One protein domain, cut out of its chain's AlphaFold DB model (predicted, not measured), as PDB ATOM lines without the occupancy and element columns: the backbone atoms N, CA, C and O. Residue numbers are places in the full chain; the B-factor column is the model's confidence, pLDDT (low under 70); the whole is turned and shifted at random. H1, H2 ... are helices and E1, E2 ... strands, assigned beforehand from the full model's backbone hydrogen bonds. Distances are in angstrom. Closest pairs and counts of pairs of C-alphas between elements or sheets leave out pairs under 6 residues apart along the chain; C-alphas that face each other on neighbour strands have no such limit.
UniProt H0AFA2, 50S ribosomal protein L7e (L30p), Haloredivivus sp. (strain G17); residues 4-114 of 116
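This is residues 4 to 114 of the 116 residues of the protein "50S ribosomal protein L7e (L30p)" of Haloredivivus sp. (strain G17) (UniProt H0AFA2). A strongly twisted sheet of six strands makes the core, with H2 packed over one face and the short H4 over the other. H1 sits next to H2 near one end of the longest axis, and H3 sits next to H4 near the other end. The printed part has 111 residues, with four named helices and six named strands in the order E1 H1 E2 H2 E3 H3 E4 E5 E6 H4. The sheet is mixed, in the order E4 E2 E1 E3 E6 E5, and the class is mixed, helices and strands. The whole is compact, with a radius of gyration of the C-alphas of 12.7 A and spans of 36 by 29 by 23 A.

E1, residues 4 to 8, is antiparallel to E2, residues 33 to 38, with N 6 and O 35 2.9 A apart, within hydrogen-bond range. E1 is also antiparallel to E3, residues 54 to 59, with N 7 and O 55 at 2.8 A. Edge strand E4, residues 79 to 81, is antiparallel to E2, with N 80 and O 34 at 2.8 A. E6, residues 100 to 107, bends by 93 degrees at residue 103. Its residues 103 to 107 pair with E3, parallel, with N 105 and O 56 at 2.8 A. Its residues 100 to 102 pair with edge strand E5, residues 91 to 95, parallel at 53 degrees, with N 101 and O 91 at 2.8 A. H2, residues 41 to 49, is on the sheet at a height of 8.6 A, over E3 and along the strands, at 12 degrees to E3 on the local plane; the closest C-alphas of H2 and E3 are those of Met 47 and Tyr 56, 6.9 A. E2, H2 and E3 form a split strand-helix-strand unit, two strands running the same way with E1 between them, and its crossover is right-handed. H4, residues 109 to 114, is on the opposite face at a height of 9.2 A, slantwise to the strands. H3, residues 61 to 70, touches H4 at a shallow tilt of 20 degrees, the same way; their closest C-alphas, Val 63 and Asp 109, are 6.2 A apart. H1, residues 17 to 25, is not on the sheet and only just touches H2, with 3 pairs of C-alphas within 8 A, the closest being Thr 22 and Met 46 at 6.4 A. H1 and H3 are apart. Every O i to N i+4 pair is within hydrogen-bond range in H1 and H2, against 5 of 6 in H3 and 1 of 2 in H4.

E1 begins at C-alpha 4 (-40.462, -12.040, -39.365) and spans 13.8 A. E2 spans 17.3 A, E3 15.1 A and E6 14.8 A, while E5 spans 8.2 A and E4 6.8 A. H3, the longest helix by residues, spans 14.6 A from C-alpha 61 (-31.571, -17.064, -43.071). H1 spans 12.2 A, H2 12.1 A and H4 8.7 A, ending at C-alpha 114 (-42.878, -28.145, -44.628).

The two C-alphas farthest apart, those of Asp 14 and Asp 62, are 36.2 A apart. The printed part has no cut, and no link is long. Mean pLDDT of the printed part is 95.2, and no printed residue is under 70.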
ATOM      1  N   ILE A   4     -39.274 -11.416 -39.930       97.00
ATOM      2  CA  ILE A   4     -40.462 -12.040 -39.365       97.00
ATOM      3  C   ILE A   4     -41.363 -12.496 -40.507       97.00
ATOM      4  O   ILE A   4     -41.589 -11.756 -41.467       97.00
ATOM      5  N   ALA A   5     -41.903 -13.706 -40.399       97.50
ATOM      6  CA  ALA A   5     -42.864 -14.214 -41.366       97.50
ATOM      7  C   ALA A   5     -44.182 -14.600 -40.715       97.50
ATOM      8  O   ALA A   5     -44.243 -14.998 -39.550       97.50
ATOM      9  N   ALA A   6     -45.244 -14.517 -41.508       97.94
ATOM     10  CA  ALA A   6     -46.573 -14.966 -41.138       97.94
ATOM     11  C   ALA A   6     -47.164 -15.879 -42.211       97.94
ATOM     12  O   ALA A   6     -47.078 -15.581 -43.395       97.94
ATOM     13  N   VAL A   7     -47.835 -16.951 -41.790       97.75
ATOM     14  CA  VAL A   7     -48.556 -17.905 -42.641       97.75
ATOM     15  C   VAL A   7     -50.044 -17.867 -42.309       97.75
ATOM     16  O   VAL A   7     -50.440 -17.984 -41.145       97.75
ATOM     17  N   LYS A   8     -50.900 -17.778 -43.330       97.31
ATOM     18  CA  LYS A   8     -52.355 -17.851 -43.150       97.31
ATOM     19  C   LYS A   8     -52.841 -19.292 -43.003       97.31
ATOM     20  O   LYS A   8     -52.861 -20.053 -43.971       97.31
ATOM     21  N   VAL A   9     -53.324 -19.627 -41.806       96.19
ATOM     22  CA  VAL A   9     -53.819 -20.970 -41.456       96.19
ATOM     23  C   VAL A   9     -55.324 -21.093 -41.699       96.19
ATOM     24  O   VAL A   9     -55.802 -22.085 -42.259       96.19
ATOM     25  N   ARG A  10     -56.101 -20.083 -41.293       94.44
ATOM     26  CA  ARG A  10     -57.572 -20.103 -41.364       94.44
ATOM     27  C   ARG A  10     -58.116 -19.253 -42.515       94.44
ATOM     28  O   ARG A  10     -57.466 -18.345 -43.023       94.44
ATOM     29  N   GLY A  11     -59.333 -19.585 -42.949       93.12
ATOM     30  CA  GLY A  11     -60.089 -18.791 -43.925       93.12
ATOM     31  C   GLY A  11     -60.785 -17.577 -43.298       93.12
ATOM     32  O   GLY A  11     -60.615 -17.306 -42.117       93.12
ATOM     33  N   ASN A  12     -61.608 -16.885 -44.094       93.44
ATOM     34  CA  ASN A  12     -62.300 -15.650 -43.695       93.44
ATOM     35  C   ASN A  12     -63.730 -15.864 -43.148       93.44
ATOM     36  O   ASN A  12     -64.471 -14.895 -43.009       93.44
ATOM     37  N   VAL A  13     -64.133 -17.106 -42.870       92.31
ATOM     38  CA  VAL A  13     -65.458 -17.405 -42.296       92.31
ATOM     39  C   VAL A  13     -65.478 -16.962 -40.833       92.31
ATOM     40  O   VAL A  13     -64.540 -17.281 -40.101       92.31
ATOM     41  N   ASP A  14     -66.513 -16.216 -40.445       91.75
ATOM     42  CA  ASP A  14     -66.719 -15.657 -39.099       91.75
ATOM     43  C   ASP A  14     -65.553 -14.801 -38.575       91.75
ATOM     44  O   ASP A  14     -65.298 -14.721 -37.375       91.75
ATOM     45  N   VAL A  15     -64.818 -14.153 -39.485       94.44
ATOM     46  CA  VAL A  15     -63.720 -13.255 -39.116       94.44
ATOM     47  C   VAL A  15     -64.252 -11.838 -38.923       94.44
ATOM     48  O   VAL A  15     -64.823 -11.285 -39.867       94.44
ATOM     49  N   PRO A  16     -64.016 -11.205 -37.758       95.88
ATOM     50  CA  PRO A  16     -64.317  -9.793 -37.563       95.88
ATOM     51  C   PRO A  16     -63.662  -8.927 -38.643       95.88
ATOM     52  O   PRO A  16     -62.476  -9.097 -38.946       95.88
ATOM     53  N   GLN A  17     -64.406  -7.960 -39.184       95.81
ATOM     54  CA  GLN A  17     -63.929  -7.093 -40.268       95.81
ATOM     55  C   GLN A  17     -62.541  -6.467 -39.986       95.81
ATOM     56  O   GLN A  17     -61.666  -6.609 -40.838       95.81
ATOM     57  N   PRO A  18     -62.238  -5.934 -38.779       96.62
ATOM     58  CA  PRO A  18     -60.919  -5.356 -38.497       96.62
ATOM     59  C   PRO A  18     -59.750  -6.342 -38.616       96.62
ATOM     60  O   PRO A  18     -58.622  -5.942 -38.907       96.62
ATOM     61  N   ILE A  19     -59.988  -7.632 -38.361       96.75
ATOM     62  CA  ILE A  19     -58.973  -8.685 -38.487       96.75
ATOM     63  C   ILE A  19     -58.817  -9.082 -39.958       96.75
ATOM     64  O   ILE A  19     -57.699  -9.271 -40.436       96.75
ATOM     65  N   LYS A  20     -59.928  -9.147 -40.698       96.50
ATOM     66  CA  LYS A  20     -59.926  -9.386 -42.146       96.50
ATOM     67  C   LYS A  20     -59.160  -8.294 -42.900       96.50
ATOM     68  O   LYS A  20     -58.373  -8.621 -43.791       96.50
ATOM     69  N   ASP A  21     -59.332  -7.037 -42.505       96.88
ATOM     70  CA  ASP A  21     -58.601  -5.900 -43.071       96.88
ATOM     71  C   ASP A  21     -57.111  -6.001 -42.747       96.88
ATOM     72  O   ASP A  21     -56.276  -5.879 -43.637       96.88
ATOM     73  N   THR A  22     -56.771  -6.351 -41.502       97.00
ATOM     74  CA  THR A  22     -55.374  -6.558 -41.084       97.00
ATOM     75  C   THR A  22     -54.696  -7.654 -41.912       97.00
ATOM     76  O   THR A  22     -53.613  -7.437 -42.446       97.00
ATOM     77  N   MET A  23     -55.345  -8.809 -42.102       96.50
ATOM     78  CA  MET A  23     -54.813  -9.866 -42.973       96.50
ATOM     79  C   MET A  23     -54.670  -9.403 -44.427       96.50
ATOM     80  O   MET A  23     -53.723  -9.795 -45.097       96.50
ATOM     81  N   THR A  24     -55.595  -8.580 -44.922       96.06
ATOM     82  CA  THR A  24     -55.542  -8.054 -46.294       96.06
ATOM     83  C   THR A  24     -54.387  -7.068 -46.470       96.06
ATOM     84  O   THR A  24     -53.688  -7.156 -47.478       96.06
ATOM     85  N   ASN A  25     -54.146  -6.207 -45.480       95.81
ATOM     86  CA  ASN A  25     -53.038  -5.246 -45.456       95.81
ATOM     87  C   ASN A  25     -51.674  -5.940 -45.351       95.81
ATOM     88  O   ASN A  25     -50.729  -5.521 -46.003       95.81
ATOM     89  N   LEU A  26     -51.595  -7.048 -44.606       95.81
ATOM     90  CA  LEU A  26     -50.421  -7.930 -44.582       95.81
ATOM     91  C   LEU A  26     -50.254  -8.754 -45.875       95.81
ATOM     92  O   LEU A  26     -49.306  -9.518 -45.986       95.81
ATOM     93  N   GLY A  27     -51.190  -8.689 -46.830       95.19
ATOM     94  CA  GLY A  27     -51.136  -9.465 -48.076       95.19
ATOM     95  C   GLY A  27     -51.658 -10.909 -47.981       95.19
ATOM     96  O   GLY A  27     -51.729 -11.614 -48.990       95.19
ATOM     97  N   LEU A  28     -52.124 -11.345 -46.810       96.44
ATOM     98  CA  LEU A  28     -52.629 -12.693 -46.521       96.44
ATOM     99  C   LEU A  28     -54.102 -12.873 -46.937       96.44
ATOM    100  O   LEU A  28     -55.020 -13.027 -46.119       96.44
ATOM    101  N   LYS A  29     -54.357 -12.888 -48.246       94.44
ATOM    102  CA  LYS A  29     -55.712 -12.995 -48.819       94.44
ATOM    103  C   LYS A  29     -56.237 -14.436 -48.795       94.44
ATOM    104  O   LYS A  29     -57.359 -14.673 -48.334       94.44
ATOM    105  N   LYS A  30     -55.424 -15.406 -49.217       94.19
ATOM    106  CA  LYS A  30     -55.759 -16.836 -49.371       94.19
ATOM    107  C   LYS A  30     -55.066 -17.697 -48.306       94.19
ATOM    108  O   LYS A  30     -54.072 -17.287 -47.715       94.19
ATOM    109  N   ARG A  31     -55.595 -18.899 -48.045       94.38
ATOM    110  CA  ARG A  31     -54.939 -19.871 -47.146       94.38
ATOM    111  C   ARG A  31     -53.588 -20.300 -47.720       94.38
ATOM    112  O   ARG A  31     -53.436 -20.312 -48.938       94.38
ATOM    113  N   ASN A  32     -52.661 -20.680 -46.843       95.38
ATOM    114  CA  ASN A  32     -51.295 -21.104 -47.179       95.38
ATOM    115  C   ASN A  32     -50.440 -20.019 -47.848       95.38
ATOM    116  O   ASN A  32     -49.360 -20.316 -48.345       95.38
ATOM    117  N   GLN A  33     -50.898 -18.765 -47.857       97.00
ATOM    118  CA  GLN A  33     -50.014 -17.658 -48.182       97.00
ATOM    119  C   GLN A  33     -49.097 -17.383 -47.003       97.00
ATOM    120  O   GLN A  33     -49.539 -17.434 -45.849       97.00
ATOM    121  N   MET A  34     -47.848 -17.086 -47.323       96.69
ATOM    122  CA  MET A  34     -46.858 -16.593 -46.386       96.69
ATOM    123  C   MET A  34     -46.413 -15.194 -46.796       96.69
ATOM    124  O   MET A  34     -46.407 -14.873 -47.984       96.69
ATOM    125  N   VAL A  35     -46.103 -14.357 -45.818       97.62
ATOM    126  CA  VAL A  35     -45.565 -13.013 -46.028       97.62
ATOM    127  C   VAL A  35     -44.341 -12.820 -45.151       97.62
ATOM    128  O   VAL A  35     -44.342 -13.293 -44.011       97.62
ATOM    129  N   PHE A  36     -43.340 -12.129 -45.680       97.19
ATOM    130  CA  PHE A  36     -42.084 -11.813 -45.010       97.19
ATOM    131  C   PHE A  36     -41.967 -10.306 -44.823       97.19
ATOM    132  O   PHE A  36     -42.368  -9.536 -45.692       97.19
ATOM    133  N   PHE A  37     -41.449  -9.879 -43.680       96.69
ATOM    134  CA  PHE A  37     -41.201  -8.478 -43.366       96.69
ATOM    135  C   PHE A  37     -39.923  -8.349 -42.547       96.69
ATOM    136  O   PHE A  37     -39.575  -9.231 -41.759       96.69
ATOM    137  N   GLU A  38     -39.272  -7.199 -42.652       95.31
ATOM    138  CA  GLU A  38     -38.318  -6.774 -41.634       95.31
ATOM    139  C   GLU A  38     -39.036  -6.593 -40.291       95.31
ATOM    140  O   GLU A  38     -40.134  -6.022 -40.213       95.31
ATOM    141  N   LYS A  39     -38.431  -7.094 -39.210       94.38
ATOM    142  CA  LYS A  39     -39.041  -7.015 -37.883       94.38
ATOM    143  C   LYS A  39     -39.166  -5.556 -37.437       94.38
ATOM    144  O   LYS A  39     -38.179  -4.843 -37.293       94.38
ATOM    145  N   SER A  40     -40.400  -5.150 -37.158       95.12
ATOM    146  CA  SER A  40     -40.746  -3.868 -36.546       95.12
ATOM    147  C   SER A  40     -41.949  -4.041 -35.623       95.12
ATOM    148  O   SER A  40     -42.802  -4.901 -35.864       95.12
ATOM    149  N   ASP A  41     -42.064  -3.189 -34.605       94.94
ATOM    150  CA  ASP A  41     -43.175  -3.238 -33.641       94.94
ATOM    151  C   ASP A  41     -44.543  -3.060 -34.319       94.94
ATOM    152  O   ASP A  41     -45.544  -3.642 -33.901       94.94
ATOM    153  N   SER A  42     -44.588  -2.285 -35.408       95.00
ATOM    154  CA  SER A  42     -45.799  -2.073 -36.207       95.00
ATOM    155  C   SER A  42     -46.263  -3.365 -36.887       95.00
ATOM    156  O   SER A  42     -47.424  -3.766 -36.758       95.00
ATOM    157  N   VAL A  43     -45.343  -4.061 -37.565       95.50
ATOM    158  CA  VAL A  43     -45.633  -5.341 -38.225       95.50
ATOM    159  C   VAL A  43     -46.007  -6.401 -37.193       95.50
ATOM    160  O   VAL A  43     -47.010  -7.096 -37.365       95.50
ATOM    161  N   GLU A  44     -45.266  -6.486 -36.089       95.44
ATOM    162  CA  GLU A  44     -45.568  -7.429 -35.015       95.44
ATOM    163  C   GLU A  44     -46.936  -7.143 -34.373       95.44
ATOM    164  O   GLU A  44     -47.703  -8.071 -34.111       95.44
ATOM    165  N   GLY A  45     -47.304  -5.869 -34.202       97.06
ATOM    166  CA  GLY A  45     -48.628  -5.455 -33.741       97.06
ATOM    167  C   GLY A  45     -49.753  -5.893 -34.684       97.06
ATOM    168  O   GLY A  45     -50.770  -6.432 -34.227       97.06
ATOM    169  N   MET A  46     -49.566  -5.738 -35.999       97.06
ATOM    170  CA  MET A  46     -50.516  -6.238 -37.004       97.06
ATOM    171  C   MET A  46     -50.644  -7.765 -36.957       97.06
ATOM    172  O   MET A  46     -51.758  -8.295 -36.965       97.06
ATOM    173  N   MET A  47     -49.524  -8.483 -36.853       97.12
ATOM    174  CA  MET A  47     -49.529  -9.943 -36.746       97.12
ATOM    175  C   MET A  47     -50.207 -10.415 -35.451       97.12
ATOM    176  O   MET A  47     -51.037 -11.327 -35.482       97.12
ATOM    177  N   ASN A  48     -49.955  -9.745 -34.327       97.44
ATOM    178  CA  ASN A  48     -50.591 -10.044 -33.046       97.44
ATOM    179  C   ASN A  48     -52.112  -9.820 -33.089       97.44
ATOM    180  O   ASN A  48     -52.872 -10.623 -32.548       97.44
ATOM    181  N   LYS A  49     -52.585  -8.784 -33.792       97.25
ATOM    182  CA  LYS A  49     -54.024  -8.545 -34.011       97.25
ATOM    183  C   LYS A  49     -54.695  -9.663 -34.820       97.25
ATOM    184  O   LYS A  49     -55.877  -9.931 -34.625       97.25
ATOM    185  N   ALA A  50     -53.954 -10.328 -35.707       97.00
ATOM    186  CA  ALA A  50     -54.443 -11.430 -36.539       97.00
ATOM    187  C   ALA A  50     -54.085 -12.837 -36.011       97.00
ATOM    188  O   ALA A  50     -54.381 -13.828 -36.685       97.00
ATOM    189  N   LYS A  51     -53.493 -12.947 -34.812       96.31
ATOM    190  CA  LYS A  51     -52.899 -14.176 -34.247       96.31
ATOM    191  C   LYS A  51     -53.809 -15.410 -34.239       96.31
ATOM    192  O   LYS A  51     -53.314 -16.526 -34.332       96.31
ATOM    193  N   ASP A  52     -55.125 -15.229 -34.160       95.19
ATOM    194  CA  ASP A  52     -56.093 -16.333 -34.108       95.19
ATOM    195  C   ASP A  52     -56.391 -16.943 -35.494       95.19
ATOM    196  O   ASP A  52     -57.109 -17.939 -35.614       95.19
ATOM    197  N   PHE A  53     -55.828 -16.367 -36.562       96.31
ATOM    198  CA  PHE A  53     -56.013 -16.809 -37.949       96.31
ATOM    199  C   PHE A  53     -54.702 -17.136 -38.665       96.31
ATOM    200  O   PHE A  53     -54.712 -17.851 -39.678       96.31
ATOM    201  N   ILE A  54     -53.589 -16.637 -38.134       97.38
ATOM    202  CA  ILE A  54     -52.252 -16.790 -38.699       97.38
ATOM    203  C   ILE A  54     -51.322 -17.487 -37.707       97.38
ATOM    204  O   ILE A  54     -51.567 -17.524 -36.502       97.38
ATOM    205  N   THR A  55     -50.223 -18.008 -38.225       97.62
ATOM    206  CA  THR A  55     -49.040 -18.365 -37.442       97.62
ATOM    207  C   THR A  55     -47.943 -17.395 -37.827       97.62
ATOM    208  O   THR A  55     -47.763 -17.176 -39.020       97.62
ATOM    209  N   TYR A  56     -47.212 -16.831 -36.873       97.75
ATOM    210  CA  TYR A  56     -46.098 -15.936 -37.185       97.75
ATOM    211  C   TYR A  56     -44.928 -16.121 -36.219       97.75
ATOM    212  O   TYR A  56     -45.123 -16.601 -35.100       97.75
ATOM    213  N   GLY A  57     -43.721 -15.771 -36.652       97.06
ATOM    214  CA  GLY A  57     -42.495 -15.910 -35.866       97.06
ATOM    215  C   GLY A  57     -41.268 -15.447 -36.640       97.06
ATOM    216  O   GLY A  57     -41.374 -15.096 -37.819       97.06
ATOM    217  N   GLU A  58     -40.122 -15.430 -35.967       96.25
ATOM    218  CA  GLU A  58     -38.841 -15.121 -36.606       96.25
ATOM    219  C   GLU A  58     -38.440 -16.247 -37.566       96.25
ATOM    220  O   GLU A  58     -38.836 -17.406 -37.379       96.25
ATOM    221  N   VAL A  59     -37.700 -15.875 -38.609       96.56
ATOM    222  CA  VAL A  59     -37.217 -16.785 -39.655       96.56
ATOM    223  C   VAL A  59     -35.696 -16.753 -39.677       96.56
ATOM    224  O   VAL A  59     -35.111 -15.670 -39.638       96.56
ATOM    225  N   SER A  60     -35.071 -17.926 -39.744       96.00
ATOM    226  CA  SER A  60     -33.628 -18.060 -39.975       96.00
ATOM    227  C   SER A  60     -33.262 -17.838 -41.444       96.00
ATOM    228  O   SER A  60     -34.014 -18.274 -42.317       96.00
ATOM    229  N   ASP A  61     -32.076 -17.297 -41.710       94.38
ATOM    230  CA  ASP A  61     -31.571 -17.064 -43.071       94.38
ATOM    231  C   ASP A  61     -31.579 -18.348 -43.930       94.38
ATOM    232  O   ASP A  61     -32.087 -18.320 -45.047       94.38
ATOM    233  N   ASP A  62     -31.212 -19.506 -43.363       94.88
ATOM    234  CA  ASP A  62     -31.276 -20.816 -44.040       94.88
ATOM    235  C   ASP A  62     -32.659 -21.120 -44.657       94.88
ATOM    236  O   ASP A  62     -32.783 -21.733 -45.713       94.88
ATOM    237  N   VAL A  63     -33.740 -20.728 -43.974       96.00
ATOM    238  CA  VAL A  63     -35.117 -20.977 -44.435       96.00
ATOM    239  C   VAL A  63     -35.537 -19.972 -45.492       96.00
ATOM    240  O   VAL A  63     -36.370 -20.299 -46.335       96.00
ATOM    241  N   ILE A  64     -34.998 -18.755 -45.431       95.81
ATOM    242  CA  ILE A  64     -35.222 -17.745 -46.462       95.81
ATOM    243  C   ILE A  64     -34.629 -18.261 -47.770       95.81
ATOM    244  O   ILE A  64     -35.367 -18.341 -48.747       95.81
ATOM    245  N   GLU A  65     -33.387 -18.747 -47.748       95.62
ATOM    246  CA  GLU A  65     -32.735 -19.354 -48.916       95.62
ATOM    247  C   GLU A  65     -33.565 -20.521 -49.489       95.62
ATOM    248  O   GLU A  65     -33.894 -20.529 -50.676       95.62
ATOM    249  N   GLU A  66     -34.019 -21.461 -48.644       95.62
ATOM    250  CA  GLU A  66     -34.886 -22.578 -49.074       95.62
ATOM    251  C   GLU A  66     -36.195 -22.091 -49.746       95.62
ATOM    252  O   GLU A  66     -36.707 -22.703 -50.692       95.62
ATOM    253  N   VAL A  67     -36.778 -20.995 -49.251       96.00
ATOM    254  CA  VAL A  67     -37.989 -20.390 -49.824       96.00
ATOM    255  C   VAL A  67     -37.688 -19.701 -51.155       96.00
ATOM    256  O   VAL A  67     -38.486 -19.835 -52.091       96.00
ATOM    257  N   GLU A  68     -36.572 -18.982 -51.246       96.06
ATOM    258  CA  GLU A  68     -36.141 -18.251 -52.438       96.06
ATOM    259  C   GLU A  68     -35.866 -19.185 -53.610       96.06
ATOM    260  O   GLU A  68     -36.388 -18.961 -54.704       96.06
ATOM    261  N   GLU A  69     -35.159 -20.290 -53.361       96.00
ATOM    262  CA  GLU A  69     -34.870 -21.316 -54.368       96.00
ATOM    263  C   GLU A  69     -36.138 -21.898 -55.001       96.00
ATOM    264  O   GLU A  69     -36.163 -22.254 -56.184       96.00
ATOM    265  N   ARG A  70     -37.209 -22.032 -54.212       94.69
ATOM    266  CA  ARG A  70     -38.433 -22.700 -54.661       94.69
ATOM    267  C   ARG A  70     -39.486 -21.759 -55.224       94.69
ATOM    268  O   ARG A  70     -40.296 -22.195 -56.050       94.69
ATOM    269  N   TYR A  71     -39.553 -20.532 -54.722       95.06
ATOM    270  CA  TYR A  71     -40.644 -19.616 -55.023       95.06
ATOM    271  C   TYR A  71     -40.163 -18.355 -55.736       95.06
ATOM    272  O   TYR A  71     -40.481 -18.188 -56.912       95.06
ATOM    273  N   GLN A  72     -39.492 -17.456 -55.017       94.06
ATOM    274  CA  GLN A  72     -39.015 -16.156 -55.504       94.06
ATOM    275  C   GLN A  72     -38.157 -15.478 -54.430       94.06
ATOM    276  O   GLN A  72     -38.322 -15.793 -53.252       94.06
ATOM    277  N   GLU A  73     -37.348 -14.498 -54.836       94.62
ATOM    278  CA  GLU A  73     -36.572 -13.633 -53.935       94.62
ATOM    279  C   GLU A  73     -37.458 -12.968 -52.869       94.62
ATOM    280  O   GLU A  73     -38.583 -12.515 -53.146       94.62
ATOM    281  N   ILE A  74     -36.964 -12.939 -51.630       94.25
ATOM    282  CA  ILE A  74     -37.702 -12.461 -50.468       94.25
ATOM    283  C   ILE A  74     -37.167 -11.103 -50.023       94.25
ATOM    284  O   ILE A  74     -36.057 -10.953 -49.527       94.25
ATOM    285  N   GLU A  75     -38.046 -10.110 -50.097       93.62
ATOM    286  CA  GLU A  75     -37.848  -8.787 -49.528       93.62
ATOM    287  C   GLU A  75     -38.953  -8.495 -48.502       93.62
ATOM    288  O   GLU A  75     -39.936  -9.236 -48.348       93.62
ATOM    289  N   SER A  76     -38.814  -7.379 -47.790       92.88
ATOM    290  CA  SER A  76     -39.853  -6.905 -46.878       92.88
ATOM    291  C   SER A  76     -41.143  -6.590 -47.645       92.88
ATOM    292  O   SER A  76     -41.176  -5.715 -48.507       92.88
ATOM    293  N   GLY A  77     -42.230  -7.286 -47.318       93.56
ATOM    294  CA  GLY A  77     -43.523  -7.183 -47.995       93.56
ATOM    295  C   GLY A  77     -43.777  -8.259 -49.051       93.56
ATOM    296  O   GLY A  77     -44.889  -8.312 -49.589       93.56
ATOM    297  N   THR A  78     -42.818  -9.149 -49.322       96.12
ATOM    298  CA  THR A  78     -43.013 -10.231 -50.292       96.12
ATOM    299  C   THR A  78     -44.057 -11.229 -49.798       96.12
ATOM    300  O   THR A  78     -43.947 -11.813 -48.718       96.12
ATOM    301  N   VAL A  79     -45.077 -11.462 -50.629       97.12
ATOM    302  CA  VAL A  79     -46.128 -12.460 -50.397       97.12
ATOM    303  C   VAL A  79     -45.900 -13.652 -51.311       97.12
ATOM    304  O   VAL A  79     -45.914 -13.520 -52.533       97.12
ATOM    305  N   VAL A  80     -45.793 -14.840 -50.726       96.44
ATOM    306  CA  VAL A  80     -45.647 -16.100 -51.456       96.44
ATOM    307  C   VAL A  80     -46.901 -16.949 -51.289       96.44
ATOM    308  O   VAL A  80     -47.425 -17.139 -50.189       96.44
ATOM    309  N   SER A  81     -47.393 -17.495 -52.398       94.56
ATOM    310  CA  SER A  81     -48.478 -18.479 -52.383       94.56
ATOM    311  C   SER A  81     -47.886 -19.884 -52.341       94.56
ATOM    312  O   SER A  81     -47.656 -20.501 -53.377       94.56
ATOM    313  N   ALA A  82     -47.612 -20.361 -51.130       94.44
ATOM    314  CA  ALA A  82     -46.905 -21.612 -50.913       94.44
ATOM    315  C   ALA A  82     -47.808 -22.847 -51.037       94.44
ATOM    316  O   ALA A  82     -49.043 -22.786 -50.948       94.44
ATOM    317  N   ARG A  83     -47.172 -24.009 -51.212       93.75
ATOM    318  CA  ARG A  83     -47.848 -25.302 -51.098       93.75
ATOM    319  C   ARG A  83     -48.383 -25.484 -49.668       93.75
ATOM    320  O   ARG A  83     -47.828 -24.935 -48.715       93.75
ATOM    321  N   PRO A  84     -49.471 -26.255 -49.483       95.06
ATOM    322  CA  PRO A  84     -49.897 -26.652 -48.147       95.06
ATOM    323  C   PRO A  84     -48.748 -27.350 -47.406       95.06
ATOM    324  O   PRO A  84     -47.974 -28.065 -48.043       95.06
ATOM    325  N   PRO A  85     -48.648 -27.211 -46.076       96.25
ATOM    326  CA  PRO A  85     -47.567 -27.839 -45.338       96.25
ATOM    327  C   PRO A  85     -47.685 -29.366 -45.408       96.25
ATOM    328  O   PRO A  85     -48.771 -29.924 -45.215       96.25
ATOM    329  N   SER A  86     -46.568 -30.058 -45.608       93.50
ATOM    330  CA  SER A  86     -46.489 -31.517 -45.540       93.50
ATOM    331  C   SER A  86     -47.075 -32.006 -44.210       93.50
ATOM    332  O   SER A  86     -46.823 -31.419 -43.157       93.50
ATOM    333  N   LYS A  87     -47.937 -33.031 -44.244       91.75
ATOM    334  CA  LYS A  87     -48.744 -33.525 -43.100       91.75
ATOM    335  C   LYS A  87     -49.824 -32.567 -42.555       91.75
ATOM    336  O   LYS A  87     -50.440 -32.885 -41.544       91.75
ATOM    337  N   GLY A  88     -50.093 -31.440 -43.220       91.44
ATOM    338  CA  GLY A  88     -51.166 -30.502 -42.864       91.44
ATOM    339  C   GLY A  88     -50.927 -29.732 -41.561       91.44
ATOM    340  O   GLY A  88     -50.045 -30.047 -40.766       91.44
ATOM    341  N   PHE A  89     -51.694 -28.674 -41.311       92.25
ATOM    342  CA  PHE A  89     -51.607 -27.974 -40.025       92.25
ATOM    343  C   PHE A  89     -51.983 -28.909 -38.863       92.25
ATOM    344  O   PHE A  89     -52.694 -29.895 -39.054       92.25
ATOM    345  N   ARG A  90     -51.521 -28.584 -37.646       90.75
ATOM    346  CA  ARG A  90     -52.049 -29.221 -36.427       90.75
ATOM    347  C   ARG A  90     -53.472 -28.696 -36.188       90.75
ATOM    348  O   ARG A  90     -54.135 -28.216 -37.106       90.75
ATOM    349  N   ASP A  91     -53.938 -28.701 -34.944       91.88
ATOM    350  CA  ASP A  91     -55.199 -28.046 -34.598       91.88
ATOM    351  C   ASP A  91     -55.209 -26.581 -35.102       91.88
ATOM    352  O   ASP A  91     -54.284 -25.805 -34.844       91.88
ATOM    353  N   THR A  92     -56.224 -26.229 -35.896       91.25
ATOM    354  CA  THR A  92     -56.388 -24.905 -36.529       91.25
ATOM    355  C   THR A  92     -57.319 -23.988 -35.739       91.25
ATOM    356  O   THR A  92     -57.672 -22.909 -36.209       91.25
ATOM    357  N   LYS A  93     -57.742 -24.413 -34.549       90.12
ATOM    358  CA  LYS A  93     -58.601 -23.678 -33.616       90.12
ATOM    359  C   LYS A  93     -57.875 -23.316 -32.319       90.12
ATOM    360  O   LYS A  93     -58.324 -22.403 -31.637       90.12
ATOM    361  N   ARG A  94     -56.775 -23.999 -31.991       93.62
ATOM    362  CA  ARG A  94     -55.958 -23.764 -30.790       93.62
ATOM    363  C   ARG A  94     -54.665 -23.003 -31.094       93.62
ATOM    364  O   ARG A  94     -54.099 -23.111 -32.187       93.62
ATOM    365  N   GLY A  95     -54.182 -22.265 -30.095       93.69
ATOM    366  CA  GLY A  95     -52.880 -21.599 -30.134       93.69
ATOM    367  C   GLY A  95     -51.711 -22.586 -30.059       93.69
ATOM    368  O   GLY A  95     -51.866 -23.712 -29.579       93.69
ATOM    369  N   TYR A  96     -50.529 -22.162 -30.506       92.38
ATOM    370  CA  TYR A  96     -49.312 -22.980 -30.531       92.38
ATOM    371  C   TYR A  96     -48.950 -23.552 -29.153       92.38
ATOM    372  O   TYR A  96     -48.740 -24.756 -29.022       92.38
ATOM    373  N   ASN A  97     -49.016 -22.721 -28.108       90.19
ATOM    374  CA  ASN A  97     -48.736 -23.120 -26.721       90.19
ATOM    375  C   ASN A  97     -49.737 -24.150 -26.159       90.19
ATOM    376  O   ASN A  97     -49.482 -24.763 -25.131       90.19
ATOM    377  N   GLN A  98     -50.873 -24.359 -26.830       91.50
ATOM    378  CA  GLN A  98     -51.892 -25.357 -26.485       91.50
ATOM    379  C   GLN A  98     -51.847 -26.582 -27.420       91.50
ATOM    380  O   GLN A  98     -52.816 -27.338 -27.514       91.50
ATOM    381  N   GLY A  99     -50.752 -26.755 -28.167       90.75
ATOM    382  CA  GLY A  99     -50.575 -27.844 -29.132       90.75
ATOM    383  C   GLY A  99     -51.232 -27.604 -30.497       90.75
ATOM    384  O   GLY A  99     -51.257 -28.510 -31.332       90.75
ATOM    385  N   GLY A 100     -51.757 -26.402 -30.744       93.94
ATOM    386  CA  GLY A 100     -52.336 -26.012 -32.025       93.94
ATOM    387  C   GLY A 100     -51.338 -25.377 -32.988       93.94
ATOM    388  O   GLY A 100     -50.122 -25.538 -32.878       93.94
ATOM    389  N   SER A 101     -51.869 -24.673 -33.983       93.56
ATOM    390  CA  SER A 101     -51.070 -24.058 -35.047       93.56
ATOM    391  C   SER A 101     -50.938 -22.547 -34.894       93.56
ATOM    392  O   SER A 101     -49.935 -22.007 -35.351       93.56
ATOM    393  N   LEU A 102     -51.912 -21.886 -34.263       96.25
ATOM    394  CA  LEU A 102     -52.128 -20.438 -34.338       96.25
ATOM    395  C   LEU A 102     -51.216 -19.618 -33.418       96.25
ATOM    396  O   LEU A 102     -50.777 -20.094 -32.370       96.25
ATOM    397  N   GLY A 103     -51.022 -18.355 -33.784       95.75
ATOM    398  CA  GLY A 103     -50.374 -17.337 -32.968       95.75
ATOM    399  C   GLY A 103     -48.862 -17.241 -33.134       95.75
ATOM    400  O   GLY A 103     -48.282 -17.766 -34.088       95.75
ATOM    401  N   LYS A 104     -48.247 -16.513 -32.195       96.56
ATOM    402  CA  LYS A 104     -46.806 -16.254 -32.156       96.56
ATOM    403  C   LYS A 104     -46.032 -17.528 -31.826       96.56
ATOM    404  O   LYS A 104     -46.414 -18.277 -30.924       96.56
ATOM    405  N   ARG A 105     -44.921 -17.728 -32.523       95.00
ATOM    406  CA  ARG A 105     -43.870 -18.697 -32.212       95.00
ATOM    407  C   ARG A 105     -42.552 -17.960 -32.031       95.00
ATOM    408  O   ARG A 105     -42.406 -16.847 -32.525       95.00
ATOM    409  N   GLU A 106     -41.611 -18.597 -31.348       91.44
ATOM    410  CA  GLU A 106     -40.228 -18.117 -31.310       91.44
ATOM    411  C   GLU A 106     -39.622 -18.184 -32.717       91.44
ATOM    412  O   GLU A 106     -39.257 -17.155 -33.271       91.44
ATOM    413  N   SER A 107     -39.675 -19.362 -33.347       94.75
ATOM    414  CA  SER A 107     -39.307 -19.569 -34.753       94.75
ATOM    415  C   SER A 107     -40.445 -20.231 -35.541       94.75
ATOM    416  O   SER A 107     -41.187 -21.087 -35.028       94.75
ATOM    417  N   ILE A 108     -40.606 -19.826 -36.805       95.62
ATOM    418  CA  ILE A 108     -41.575 -20.411 -37.750       95.62
ATOM    419  C   ILE A 108     -40.937 -21.403 -38.736       95.62
ATOM    420  O   ILE A 108     -41.656 -22.064 -39.489       95.62
ATOM    421  N   ASP A 109     -39.623 -21.599 -38.665       96.56
ATOM    422  CA  ASP A 109     -38.812 -22.391 -39.600       96.56
ATOM    423  C   ASP A 109     -39.401 -23.778 -39.858       96.56
ATOM    424  O   ASP A 109     -39.653 -24.174 -40.993       96.56
ATOM    425  N   SER A 110     -39.745 -24.496 -38.784       94.56
ATOM    426  CA  SER A 110     -40.331 -25.842 -38.875       94.56
ATOM    427  C   SER A 110     -41.623 -25.912 -39.698       94.56
ATOM    428  O   SER A 110     -41.948 -26.969 -40.239       94.56
ATOM    429  N   LEU A 111     -42.401 -24.825 -39.766       95.50
ATOM    430  CA  LEU A 111     -43.602 -24.749 -40.594       95.50
ATOM    431  C   LEU A 111     -43.245 -24.404 -42.041       95.50
ATOM    432  O   LEU A 111     -43.780 -25.045 -42.943       95.50
ATOM    433  N   LEU A 112     -42.351 -23.438 -42.253       96.00
ATOM    434  CA  LEU A 112     -41.935 -23.011 -43.590       96.00
ATOM    435  C   LEU A 112     -41.238 -24.142 -44.351       96.00
ATOM    436  O   LEU A 112     -41.664 -24.451 -45.459       96.00
ATOM    437  N   LYS A 113     -40.321 -24.882 -43.713       96.06
ATOM    438  CA  LYS A 113     -39.658 -26.067 -44.303       96.06
ATOM    439  C   LYS A 113     -40.618 -27.168 -44.752       96.06
ATOM    440  O   LYS A 113     -40.272 -28.031 -45.544       96.06
ATOM    441  N   ARG A 114     -41.839 -27.192 -44.211       95.88
ATOM    442  CA  ARG A 114     -42.878 -28.145 -44.628       95.88
ATOM    443  C   ARG A 114     -43.699 -27.646 -45.813       95.88
ATOM    444  O   ARG A 114     -44.431 -28.446 -46.393       95.88
TER     445      ARG A 114